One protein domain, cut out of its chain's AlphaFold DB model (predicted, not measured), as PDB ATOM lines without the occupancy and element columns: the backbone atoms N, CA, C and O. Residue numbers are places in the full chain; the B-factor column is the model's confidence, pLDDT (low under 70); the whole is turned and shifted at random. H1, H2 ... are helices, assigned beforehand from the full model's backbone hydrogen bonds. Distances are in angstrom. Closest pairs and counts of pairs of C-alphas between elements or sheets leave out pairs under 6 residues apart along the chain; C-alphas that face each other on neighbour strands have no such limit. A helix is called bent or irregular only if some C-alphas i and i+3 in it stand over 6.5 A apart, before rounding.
ATOM      1  N   LEU A   2     -95.082 454.277  25.914       83.00
ATOM      2  CA  LEU A   2     -94.153 453.232  26.390       83.00
ATOM      3  C   LEU A   2     -93.176 453.702  27.488       83.00
ATOM      4  O   LEU A   2     -93.116 453.088  28.539       83.00
ATOM      5  N   GLY A   3     -92.491 454.838  27.302       87.12
ATOM      6  CA  GLY A   3     -91.579 455.368  28.331       87.12
ATOM      7  C   GLY A   3     -92.267 455.799  29.635       87.12
ATOM      8  O   GLY A   3     -91.677 455.668  30.701       87.12
ATOM      9  N   GLY A   4     -93.519 456.268  29.564       86.81
ATOM     10  CA  GLY A   4     -94.306 456.603  30.757       86.81
ATOM     11  C   GLY A   4     -94.712 455.351  31.532       86.81
ATOM     12  O   GLY A   4     -94.570 455.313  32.748       86.81
ATOM     13  N   PHE A   5     -95.117 454.300  30.815       84.31
ATOM     14  CA  PHE A   5     -95.402 452.999  31.413       84.31
ATOM     15  C   PHE A   5     -94.146 452.378  32.046       84.31
ATOM     16  O   PHE A   5     -94.195 451.948  33.191       84.31
ATOM     17  N   THR A   6     -92.983 452.434  31.381       88.00
ATOM     18  CA  THR A   6     -91.707 451.990  31.973       88.00
ATOM     19  C   THR A   6     -91.366 452.739  33.262       88.00
ATOM     20  O   THR A   6     -90.921 452.114  34.219       88.00
ATOM     21  N   ALA A   7     -91.573 454.059  33.315       88.56
ATOM     22  CA  ALA A   7     -91.309 454.843  34.523       88.56
ATOM     23  C   ALA A   7     -92.227 454.442  35.690       88.56
ATOM     24  O   ALA A   7     -91.763 454.342  36.823       88.56
ATOM     25  N   HIS A   8     -93.501 454.166  35.409       85.25
ATOM     26  CA  HIS A   8     -94.449 453.672  36.406       85.25
ATOM     27  C   HIS A   8     -94.055 452.288  36.948       85.25
ATOM     28  O   HIS A   8     -94.046 452.096  38.158       85.25
ATOM     29  N   LEU A   9     -93.627 451.362  36.083       83.25
ATOM     30  CA  LEU A   9     -93.145 450.043  36.514       83.25
ATOM     31  C   LEU A   9     -91.895 450.124  37.397       83.25
ATOM     32  O   LEU A   9     -91.788 449.398  38.377       83.25
ATOM     33  N   ILE A  10     -90.955 451.018  37.071       85.62
ATOM     34  CA  ILE A  10     -89.765 451.252  37.905       85.62
ATOM     35  C   ILE A  10     -90.175 451.772  39.290       85.62
ATOM     36  O   ILE A  10     -89.568 451.390  40.288       85.62
ATOM     37  N   TYR A  11     -91.200 452.626  39.355       87.12
ATOM     38  CA  TYR A  11     -91.739 453.121  40.618       87.12
ATOM     39  C   TYR A  11     -92.360 451.997  41.460       87.12
ATOM     40  O   TYR A  11     -91.983 451.867  42.621       87.12
ATOM     41  N   LEU A  12     -93.226 451.159  40.876       82.06
ATOM     42  CA  LEU A  12     -93.842 450.011  41.562       82.06
ATOM     43  C   LEU A  12     -92.790 449.006  42.060       82.06
ATOM     44  O   LEU A  12     -92.776 448.623  43.227       82.06
ATOM     45  N   TRP A  13     -91.813 448.677  41.215       82.06
ATOM     46  CA  TRP A  13     -90.706 447.805  41.609       82.06
ATOM     47  C   TRP A  13     -89.878 448.398  42.764       82.06
ATOM     48  O   TRP A  13     -89.453 447.677  43.663       82.06
ATOM     49  N   SER A  14     -89.691 449.723  42.793       84.31
ATOM     50  CA  SER A  14     -88.945 450.402  43.862       84.31
ATOM     51  C   SER A  14     -89.652 450.395  45.220       84.31
ATOM     52  O   SER A  14     -88.970 450.568  46.230       84.31
ATOM     53  N   ILE A  15     -90.979 450.256  45.262       85.56
ATOM     54  CA  ILE A  15     -91.752 450.178  46.514       85.56
ATOM     55  C   ILE A  15     -91.949 448.731  46.993       85.56
ATOM     56  O   ILE A  15     -92.542 448.524  48.046       85.56
ATOM     57  N   GLY A  16     -91.391 447.750  46.273       73.94
ATOM     58  CA  GLY A  16     -91.471 446.329  46.622       73.94
ATOM     59  C   GLY A  16     -92.778 445.658  46.206       73.94
ATOM     60  O   GLY A  16     -93.047 444.553  46.660       73.94
ATOM     61  N   ASP A  17     -93.567 446.312  45.354       67.94
ATOM     62  CA  ASP A  17     -94.782 445.745  44.785       67.94
ATOM     63  C   ASP A  17     -94.394 444.754  43.672       67.94
ATOM     64  O   ASP A  17     -93.870 445.138  42.616       67.94
ATOM     65  N   THR A  18     -94.541 443.460  43.964       63.44
ATOM     66  CA  THR A  18     -94.203 442.354  43.055       63.44
ATOM     67  C   THR A  18     -95.408 441.813  42.300       63.44
ATOM     68  O   THR A  18     -95.271 440.800  41.610       63.44
ATOM     69  N   GLU A  19     -96.558 442.478  42.403       62.19
ATOM     70  CA  GLU A  19     -97.772 442.037  41.737       62.19
ATOM     71  C   GLU A  19     -97.624 442.061  40.209       62.19
ATOM     72  O   GLU A  19     -96.858 442.838  39.612       62.19
ATOM     73  N   ASN A  20     -98.364 441.169  39.545       60.28
ATOM     74  CA  ASN A  20     -98.422 441.123  38.088       60.28
ATOM     75  C   ASN A  20     -98.869 442.494  37.568       60.28
ATOM     76  O   ASN A  20     -99.988 442.929  37.817       60.28
ATOM     77  N   CYS A  21     -98.028 443.176  36.781       60.47
ATOM     78  CA  CYS A  21     -98.294 444.553  36.343       60.47
ATOM     79  C   CYS A  21     -99.418 444.684  35.286       60.47
ATOM     80  O   CYS A  21     -99.421 445.641  34.507       60.47
ATOM     81  N   GLY A  22    -100.314 443.692  35.199       54.53
ATOM     82  CA  GLY A  22    -101.642 443.728  34.577       54.53
ATOM     83  C   GLY A  22    -101.711 443.975  33.071       54.53
ATOM     84  O   GLY A  22    -102.781 443.870  32.484       54.53
ATOM     85  N   CYS A  23    -100.596 444.279  32.408       56.94
ATOM     86  CA  CYS A  23    -100.598 444.783  31.034       56.94
ATOM     87  C   CYS A  23    -101.126 443.770  29.994       56.94
ATOM     88  O   CYS A  23    -101.449 444.162  28.875       56.94
ATOM     89  N   PHE A  24    -101.205 442.484  30.357       51.75
ATOM     90  CA  PHE A  24    -101.744 441.389  29.538       51.75
ATOM     91  C   PHE A  24    -102.680 440.435  30.319       51.75
ATOM     92  O   PHE A  24    -102.974 439.351  29.814       51.75
ATOM     93  N   GLY A  25    -103.131 440.794  31.530       59.31
ATOM     94  CA  GLY A  25    -103.751 439.824  32.457       59.31
ATOM     95  C   GLY A  25    -102.782 438.686  32.830       59.31
ATOM     96  O   GLY A  25    -101.566 438.886  32.745       59.31
ATOM     97  N   GLU A  26    -103.275 437.490  33.182       54.22
ATOM     98  CA  GLU A  26    -102.402 436.321  33.416       54.22
ATOM     99  C   GLU A  26    -102.063 435.526  32.150       54.22
ATOM    100  O   GLU A  26    -101.238 434.613  32.207       54.22
ATOM    101  N   MET A  27    -102.598 435.892  30.971       50.09
ATOM    102  CA  MET A  27    -102.273 435.181  29.722       50.09
ATOM    103  C   MET A  27    -100.751 435.165  29.464       50.09
ATOM    104  O   MET A  27    -100.238 434.259  28.805       50.09
ATOM    105  N   ILE A  28    -100.026 436.157  30.010       55.53
ATOM    106  CA  ILE A  28     -98.566 436.159  30.148       55.53
ATOM    107  C   ILE A  28     -98.184 436.851  31.472       55.53
ATOM    108  O   ILE A  28     -97.899 438.053  31.481       55.53
ATOM    109  N   SER A  29     -98.132 436.107  32.581       58.91
ATOM    110  CA  SER A  29     -97.526 436.610  33.820       58.91
ATOM    111  C   SER A  29     -96.043 436.930  33.578       58.91
ATOM    112  O   SER A  29     -95.255 436.109  33.106       58.91
ATOM    113  N   MET A  30     -95.663 438.184  33.817       66.50
ATOM    114  CA  MET A  30     -94.287 438.660  33.702       66.50
ATOM    115  C   MET A  30     -93.966 439.474  34.936       66.50
ATOM    116  O   MET A  30     -94.709 440.390  35.289       66.50
ATOM    117  N   THR A  31     -92.817 439.191  35.545       77.75
ATOM    118  CA  THR A  31     -92.352 439.994  36.675       77.75
ATOM    119  C   THR A  31     -92.111 441.444  36.234       77.75
ATOM    120  O   THR A  31     -91.780 441.691  35.060       77.75
ATOM    121  N   PRO A  32     -92.218 442.424  37.153       76.44
ATOM    122  CA  PRO A  32     -91.945 443.829  36.847       76.44
ATOM    123  C   PRO A  32     -90.604 444.029  36.117       76.44
ATOM    124  O   PRO A  32     -90.518 444.769  35.136       76.44
ATOM    125  N   GLU A  33     -89.571 443.284  36.522       81.62
ATOM    126  CA  GLU A  33     -88.231 443.308  35.923       81.62
ATOM    127  C   GLU A  33     -88.225 442.873  34.450       81.62
ATOM    128  O   GLU A  33     -87.633 443.544  33.597       81.62
ATOM    129  N   GLN A  34     -88.921 441.777  34.127       83.69
ATOM    130  CA  GLN A  34     -89.043 441.281  32.755       83.69
ATOM    131  C   GLN A  34     -89.776 442.291  31.861       83.69
ATOM    132  O   GLN A  34     -89.366 442.528  30.719       83.69
ATOM    133  N   SER A  35     -90.821 442.933  32.391       84.75
ATOM    134  CA  SER A  35     -91.598 443.948  31.675       84.75
ATOM    135  C   SER A  35     -90.785 445.224  31.413       84.75
ATOM    136  O   SER A  35     -90.764 445.732  30.286       84.75
ATOM    137  N   ILE A  36     -90.024 445.705  32.405       87.50
ATOM    138  CA  ILE A  36     -89.110 446.848  32.250       87.50
ATOM    139  C   ILE A  36     -88.062 446.548  31.174       87.50
ATOM    140  O   ILE A  36     -87.870 447.359  30.262       87.50
ATOM    141  N   LEU A  37     -87.420 445.375  31.231       89.56
ATOM    142  CA  LEU A  37     -86.409 444.975  30.253       89.56
ATOM    143  C   LEU A  37     -86.989 444.923  28.833       89.56
ATOM    144  O   LEU A  37     -86.413 445.504  27.910       89.56
ATOM    145  N   LYS A  38     -88.154 444.288  28.655       87.94
ATOM    146  CA  LYS A  38     -88.862 444.239  27.368       87.94
ATOM    147  C   LYS A  38     -89.150 445.644  26.840       87.94
ATOM    148  O   LYS A  38     -88.892 445.923  25.666       87.94
ATOM    149  N   ASN A  39     -89.629 446.551  27.690       90.69
ATOM    150  CA  ASN A  39     -89.928 447.919  27.278       90.69
ATOM    151  C   ASN A  39     -88.666 448.697  26.880       90.69
ATOM    152  O   ASN A  39     -88.702 449.448  25.904       90.69
ATOM    153  N   LEU A  40     -87.542 448.502  27.579       92.50
ATOM    154  CA  LEU A  40     -86.257 449.106  27.214       92.50
ATOM    155  C   LEU A  40     -85.747 448.595  25.861       92.50
ATOM    156  O   LEU A  40     -85.312 449.398  25.034       92.50
ATOM    157  N   ILE A  41     -85.863 447.290  25.597       93.94
ATOM    158  CA  ILE A  41     -85.528 446.700  24.293       93.94
ATOM    159  C   ILE A  41     -86.404 447.319  23.197       93.94
ATOM    160  O   ILE A  41     -85.890 447.765  22.172       93.94
ATOM    161  N   MET A  42     -87.715 447.418  23.423       92.12
ATOM    162  CA  MET A  42     -88.651 448.020  22.467       92.12
ATOM    163  C   MET A  42     -88.352 449.503  22.208       92.12
ATOM    164  O   MET A  42     -88.416 449.947  21.062       92.12
ATOM    165  N   LEU A  43     -87.966 450.270  23.235       91.88
ATOM    166  CA  LEU A  43     -87.520 451.658  23.080       91.88
ATOM    167  C   LEU A  43     -86.230 451.756  22.257       91.88
ATOM    168  O   LEU A  43     -86.131 452.619  21.385       91.88
ATOM    169  N   ALA A  44     -85.265 450.865  22.490       93.38
ATOM    170  CA  ALA A  44     -84.024 450.822  21.724       93.38
ATOM    171  C   ALA A  44     -84.287 450.492  20.247       93.38
ATOM    172  O   ALA A  44     -83.791 451.191  19.361       93.38
ATOM    173  N   VAL A  45     -85.127 449.490  19.967       94.19
ATOM    174  CA  VAL A  45     -85.548 449.142  18.602       94.19
ATOM    175  C   VAL A  45     -86.268 450.318  17.942       94.19
ATOM    176  O   VAL A  45     -85.915 450.701  16.827       94.19
ATOM    177  N   ALA A  46     -87.219 450.950  18.636       90.25
ATOM    178  CA  ALA A  46     -87.929 452.120  18.122       90.25
ATOM    179  C   ALA A  46     -86.973 453.280  17.800       90.25
ATOM    180  O   ALA A  46     -87.124 453.940  16.772       90.25
ATOM    181  N   PHE A  47     -85.954 453.503  18.634       92.00
ATOM    182  CA  PHE A  47     -84.934 454.523  18.397       92.00
ATOM    183  C   PHE A  47     -84.054 454.207  17.177       92.00
ATOM    184  O   PHE A  47     -83.772 455.100  16.373       92.00
ATOM    185  N   ILE A  48     -83.658 452.943  16.994       94.12
ATOM    186  CA  ILE A  48     -82.898 452.490  15.816       94.12
ATOM    187  C   ILE A  48     -83.721 452.688  14.541       94.12
ATOM    188  O   ILE A  48     -83.215 453.239  13.557       94.12
ATOM    189  N   VAL A  49     -84.997 452.292  14.560       91.12
ATOM    190  CA  VAL A  49     -85.924 452.497  13.440       91.12
ATOM    191  C   VAL A  49     -86.089 453.986  13.160       91.12
ATOM    192  O   VAL A  49     -85.961 454.390  12.011       91.12
ATOM    193  N   TYR A  50     -86.274 454.825  14.181       88.19
ATOM    194  CA  TYR A  50     -86.387 456.276  14.008       88.19
ATOM    195  C   TYR A  50     -85.168 456.888  13.302       88.19
ATOM    196  O   TYR A  50     -85.323 457.782  12.472       88.19
ATOM    197  N   LYS A  51     -83.955 456.398  13.595       90.81
ATOM    198  CA  LYS A  51     -82.731 456.869  12.929       90.81
ATOM    199  C   LYS A  51     -82.536 456.326  11.516       90.81
ATOM    200  O   LYS A  51     -81.935 457.014  10.697       90.81
ATOM    201  N   THR A  52     -82.991 455.106  11.247       89.00
ATOM    202  CA  THR A  52     -82.696 454.391   9.991       89.00
ATOM    203  C   THR A  52     -83.823 454.530   8.963       89.00
ATOM    204  O   THR A  52     -83.603 454.361   7.766       89.00
ATOM    205  N   ALA A  53     -85.037 454.854   9.409       84.75
ATOM    206  CA  ALA A  53     -86.205 454.949   8.551       84.75
ATOM    207  C   ALA A  53     -86.142 456.177   7.638       84.75
ATOM    208  O   ALA A  53     -85.919 457.310   8.071       84.75
ATOM    209  N   GLN A  54     -86.421 455.958   6.355       81.12
ATOM    210  CA  GLN A  54     -86.646 457.049   5.420       81.12
ATOM    211  C   GLN A  54     -88.038 457.649   5.636       81.12
ATOM    212  O   GLN A  54     -89.030 456.930   5.763       81.12
ATOM    213  N   LYS A  55     -88.122 458.983   5.669       73.06
ATOM    214  CA  LYS A  55     -89.396 459.701   5.794       73.06
ATOM    215  C   LYS A  55     -90.243 459.482   4.538       73.06
ATOM    216  O   LYS A  55     -89.980 460.088   3.505       73.06
ATOM    217  N   GLN A  56     -91.295 458.677   4.649       72.31
ATOM    218  CA  GLN A  56     -92.385 458.647   3.675       72.31
ATOM    219  C   GLN A  56     -93.504 459.598   4.110       72.31
ATOM    220  O   GLN A  56     -93.917 459.604   5.270       72.31
ATOM    221  N   SER A  57     -94.003 460.420   3.184       69.81
ATOM    222  CA  SER A  57     -95.122 461.327   3.447       69.81
ATOM    223  C   SER A  57     -96.454 460.606   3.238       69.81
ATOM    224  O   SER A  57     -97.054 460.674   2.166       69.81
ATOM    225  N   ILE A  58     -96.924 459.903   4.264       77.94
ATOM    226  CA  ILE A  58     -98.294 459.375   4.292       77.94
ATOM    227  C   ILE A  58     -99.264 460.542   4.539       77.94
ATOM    228  O   ILE A  58     -98.968 461.457   5.316       77.94
ATOM    229  N   SER A  59    -100.421 460.540   3.870       83.94
ATOM    230  CA  SER A  59    -101.428 461.584   4.072       83.94
ATOM    231  C   SER A  59    -102.027 461.484   5.480       83.94
ATOM    232  O   SER A  59    -102.400 460.408   5.951       83.94
ATOM    233  N   LYS A  60    -102.148 462.624   6.167       84.44
ATOM    234  CA  LYS A  60    -102.718 462.666   7.524       84.44
ATOM    235  C   LYS A  60    -104.160 462.146   7.553       84.44
ATOM    236  O   LYS A  60    -104.541 461.483   8.507       84.44
ATOM    237  N   MET A  61    -104.937 462.397   6.493       85.62
ATOM    238  CA  MET A  61    -106.327 461.940   6.377       85.62
ATOM    239  C   MET A  61    -106.439 460.414   6.344       85.62
ATOM    240  O   MET A  61    -107.300 459.866   7.021       85.62
ATOM    241  N   PHE A  62    -105.553 459.726   5.618       88.50
ATOM    242  CA  PHE A  62    -105.529 458.263   5.620       88.50
ATOM    243  C   PHE A  62    -105.162 457.712   7.003       88.50
ATOM    244  O   PHE A  62    -105.796 456.783   7.488       88.50
ATOM    245  N   LEU A  63    -104.178 458.328   7.663       85.75
ATOM    246  CA  LEU A  63    -103.681 457.885   8.966       85.75
ATOM    247  C   LEU A  63    -104.744 458.038  10.069       85.75
ATOM    248  O   LEU A  63    -104.995 457.097  10.821       85.75
ATOM    249  N   PHE A  64    -105.430 459.184  10.116       90.06
ATOM    250  CA  PHE A  64    -106.545 459.398  11.043       90.06
ATOM    251  C   PHE A  64    -107.781 458.572  10.673       90.06
ATOM    252  O   PHE A  64    -108.438 458.045  11.565       90.06
ATOM    253  N   GLY A  65    -108.076 458.411   9.380       92.94
ATOM    254  CA  GLY A  65    -109.195 457.594   8.912       92.94
ATOM    255  C   GLY A  65    -109.040 456.123   9.291       92.94
ATOM    256  O   GLY A  65    -109.961 455.532   9.844       92.94
ATOM    257  N   PHE A  66    -107.854 455.548   9.067       91.56
ATOM    258  CA  PHE A  66    -107.562 454.162   9.431       91.56
ATOM    259  C   PHE A  66    -107.592 453.952  10.950       91.56
ATOM    260  O   PHE A  66    -108.250 453.030  11.421       91.56
ATOM    261  N   SER A  67    -106.961 454.845  11.725       88.19
ATOM    262  CA  SER A  67    -106.988 454.771  13.194       88.19
ATOM    263  C   SER A  67    -108.402 454.917  13.768       88.19
ATOM    264  O   SER A  67    -108.737 454.251  14.746       88.19
ATOM    265  N   GLY A  68    -109.235 455.781  13.186       91.62
ATOM    266  CA  GLY A  68    -110.631 455.930  13.594       91.62
ATOM    267  C   GLY A  68    -111.447 454.674  13.291       91.62
ATOM    268  O   GLY A  68    -112.180 454.197  14.153       91.62
ATOM    269  N   LEU A  69    -111.262 454.093  12.101       93.38
ATOM    270  CA  LEU A  69    -111.936 452.861  11.694       93.38
ATOM    271  C   LEU A  69    -111.611 451.695  12.636       93.38
ATOM    272  O   LEU A  69    -112.520 450.971  13.030       93.38
ATOM    273  N   THR A  70    -110.345 451.528  13.033       88.94
ATOM    274  CA  THR A  70    -109.950 450.453  13.954       88.94
ATOM    275  C   THR A  70    -110.609 450.601  15.325       88.94
ATOM    276  O   THR A  70    -111.102 449.617  15.866       88.94
ATOM    277  N   ILE A  71    -110.702 451.824  15.859       88.62
ATOM    278  CA  ILE A  71    -111.354 452.073  17.157       88.62
ATOM    279  C   ILE A  71    -112.860 451.794  17.067       88.62
ATOM    280  O   ILE A  71    -113.415 451.101  17.914       88.62
ATOM    281  N   ILE A  72    -113.521 452.284  16.012       89.75
ATOM    282  CA  ILE A  72    -114.963 452.076  15.805       89.75
ATOM    283  C   ILE A  72    -115.280 450.592  15.578       89.75
ATOM    284  O   ILE A  72    -116.320 450.111  16.021       89.75
ATOM    285  N   SER A  73    -114.380 449.848  14.929       89.31
ATOM    286  CA  SER A  73    -114.593 448.422  14.669       89.31
ATOM    287  C   SER A  73    -114.731 447.592  15.949       89.31
ATOM    288  O   SER A  73    -115.525 446.658  15.956       89.31
ATOM    289  N   MET A  74    -114.059 447.964  17.047       82.50
ATOM    290  CA  MET A  74    -114.186 447.237  18.319       82.50
ATOM    291  C   MET A  74    -115.627 447.272  18.845       82.50
ATOM    292  O   MET A  74    -116.145 446.235  19.238       82.50
ATOM    293  N   TRP A  75    -116.309 448.416  18.742       79.88
ATOM    294  CA  TRP A  75    -117.703 448.568  19.180       79.88
ATOM    295  C   TRP A  75    -118.717 447.849  18.280       79.88
ATOM    296  O   TRP A  75    -119.792 447.482  18.743       79.88
ATOM    297  N   LEU A  76    -118.403 447.653  16.994       84.62
ATOM    298  CA  LEU A  76    -119.284 446.945  16.058       84.62
ATOM    299  C   LEU A  76    -119.206 445.421  16.203       84.62
ATOM    300  O   LEU A  76    -120.213 444.748  16.000       84.62
ATOM    301  N   PHE A  77    -118.019 444.881  16.491       82.62
ATOM    302  CA  PHE A  77    -117.800 443.432  16.545       82.62
ATOM    303  C   PHE A  77    -117.918 442.838  17.950       82.62
ATOM    304  O   PHE A  77    -118.201 441.650  18.061       82.62
ATOM    305  N   LEU A  78    -117.715 443.637  19.001       79.31
ATOM    306  CA  LEU A  78    -117.784 443.200  20.394       79.31
ATOM    307  C   LEU A  78    -118.833 444.048  21.132       79.31
ATOM    308  O   LEU A  78    -118.474 445.043  21.768       79.31
TER     309      LEU A  78
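What this domain is: This is residues 2 to 78 of the 211 residues of an uncharacterized protein of Flavobacteriaceae bacterium (UniProt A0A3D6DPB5). An open arch of helices: the longest helix, H3, has H1 side by side with its first part, and past that pair the rest of H3 from residue 44, the link of residues 53 to 59 and the helix H4 stand free, the link bridging a wide gap to H4, which makes the other leg of the arch and has no contact with the other helices. Residues 15 to 31 loop from H1 round to H3 and hold the very short helix H2. The printed part has 77 residues with four named helices, in the order H1, H2, H3, H4, and no named strand; its class is all helix. The whole is only just loose, close to extended, with a radius of gyration of the C-alphas of 17.1 A, and its flat outline spans 46 by 38 by 18 A.

Where its parts are: H3, residues 32 to 52, is the longest helix, 30.3 A from C-alpha 32 at (-91.945, 443.829, 36.847) to C-alpha 52 at (-82.696, 454.391, 9.991). H1, residues 2 to 14, measures 18.5 A and begins with C-alpha 2 at (-94.153, 453.232, 26.390). H2, residues 25 to 28, is irregular, but only just: C-alphas 25 and 28 are 6.8 A apart. H4, residues 60 to 77, measures 26.1 A and ends with C-alpha 77 at (-117.800, 443.432, 16.545).

How they stand to each other: H3 and H1 touch, with 14 pairs of C-alphas within 8 A. Their closest C-alphas are those of Ile 36 and Thr 6, 5.8 A apart. They run opposite ways at a shallow tilt of 26 degrees, centre to centre 13.6 A. H2 touches no helix, and it is apart from H1, H3 and H4. H4 is likewise apart from H1 and from H3. In H1 and H3 every O i to N i+4 pair is within hydrogen-bond range, and in H4 12 of 14 are; H2 is too short for such a pair, and its one O i to N i+3 pair is not within range.

The domain as a whole: The C-alphas of Gly 16 and Ser 59, the two farthest apart, are 46.3 A from each other. Residues 44 to 78 stand free, of which 44 to 52 belong to H3 and 60 to 77 to H4. Without them the body has 42 residues and spans 24 by 23 by 13 A. The printed part has no cut. The link from H2 to H3 is tight, with 3 residues; those from H1 to H2, with 10, and from H3 to H4, with 7, are short. The mean pLDDT of the printed part is 81.1, and residues 17 to 30 and residue 57 are under 70.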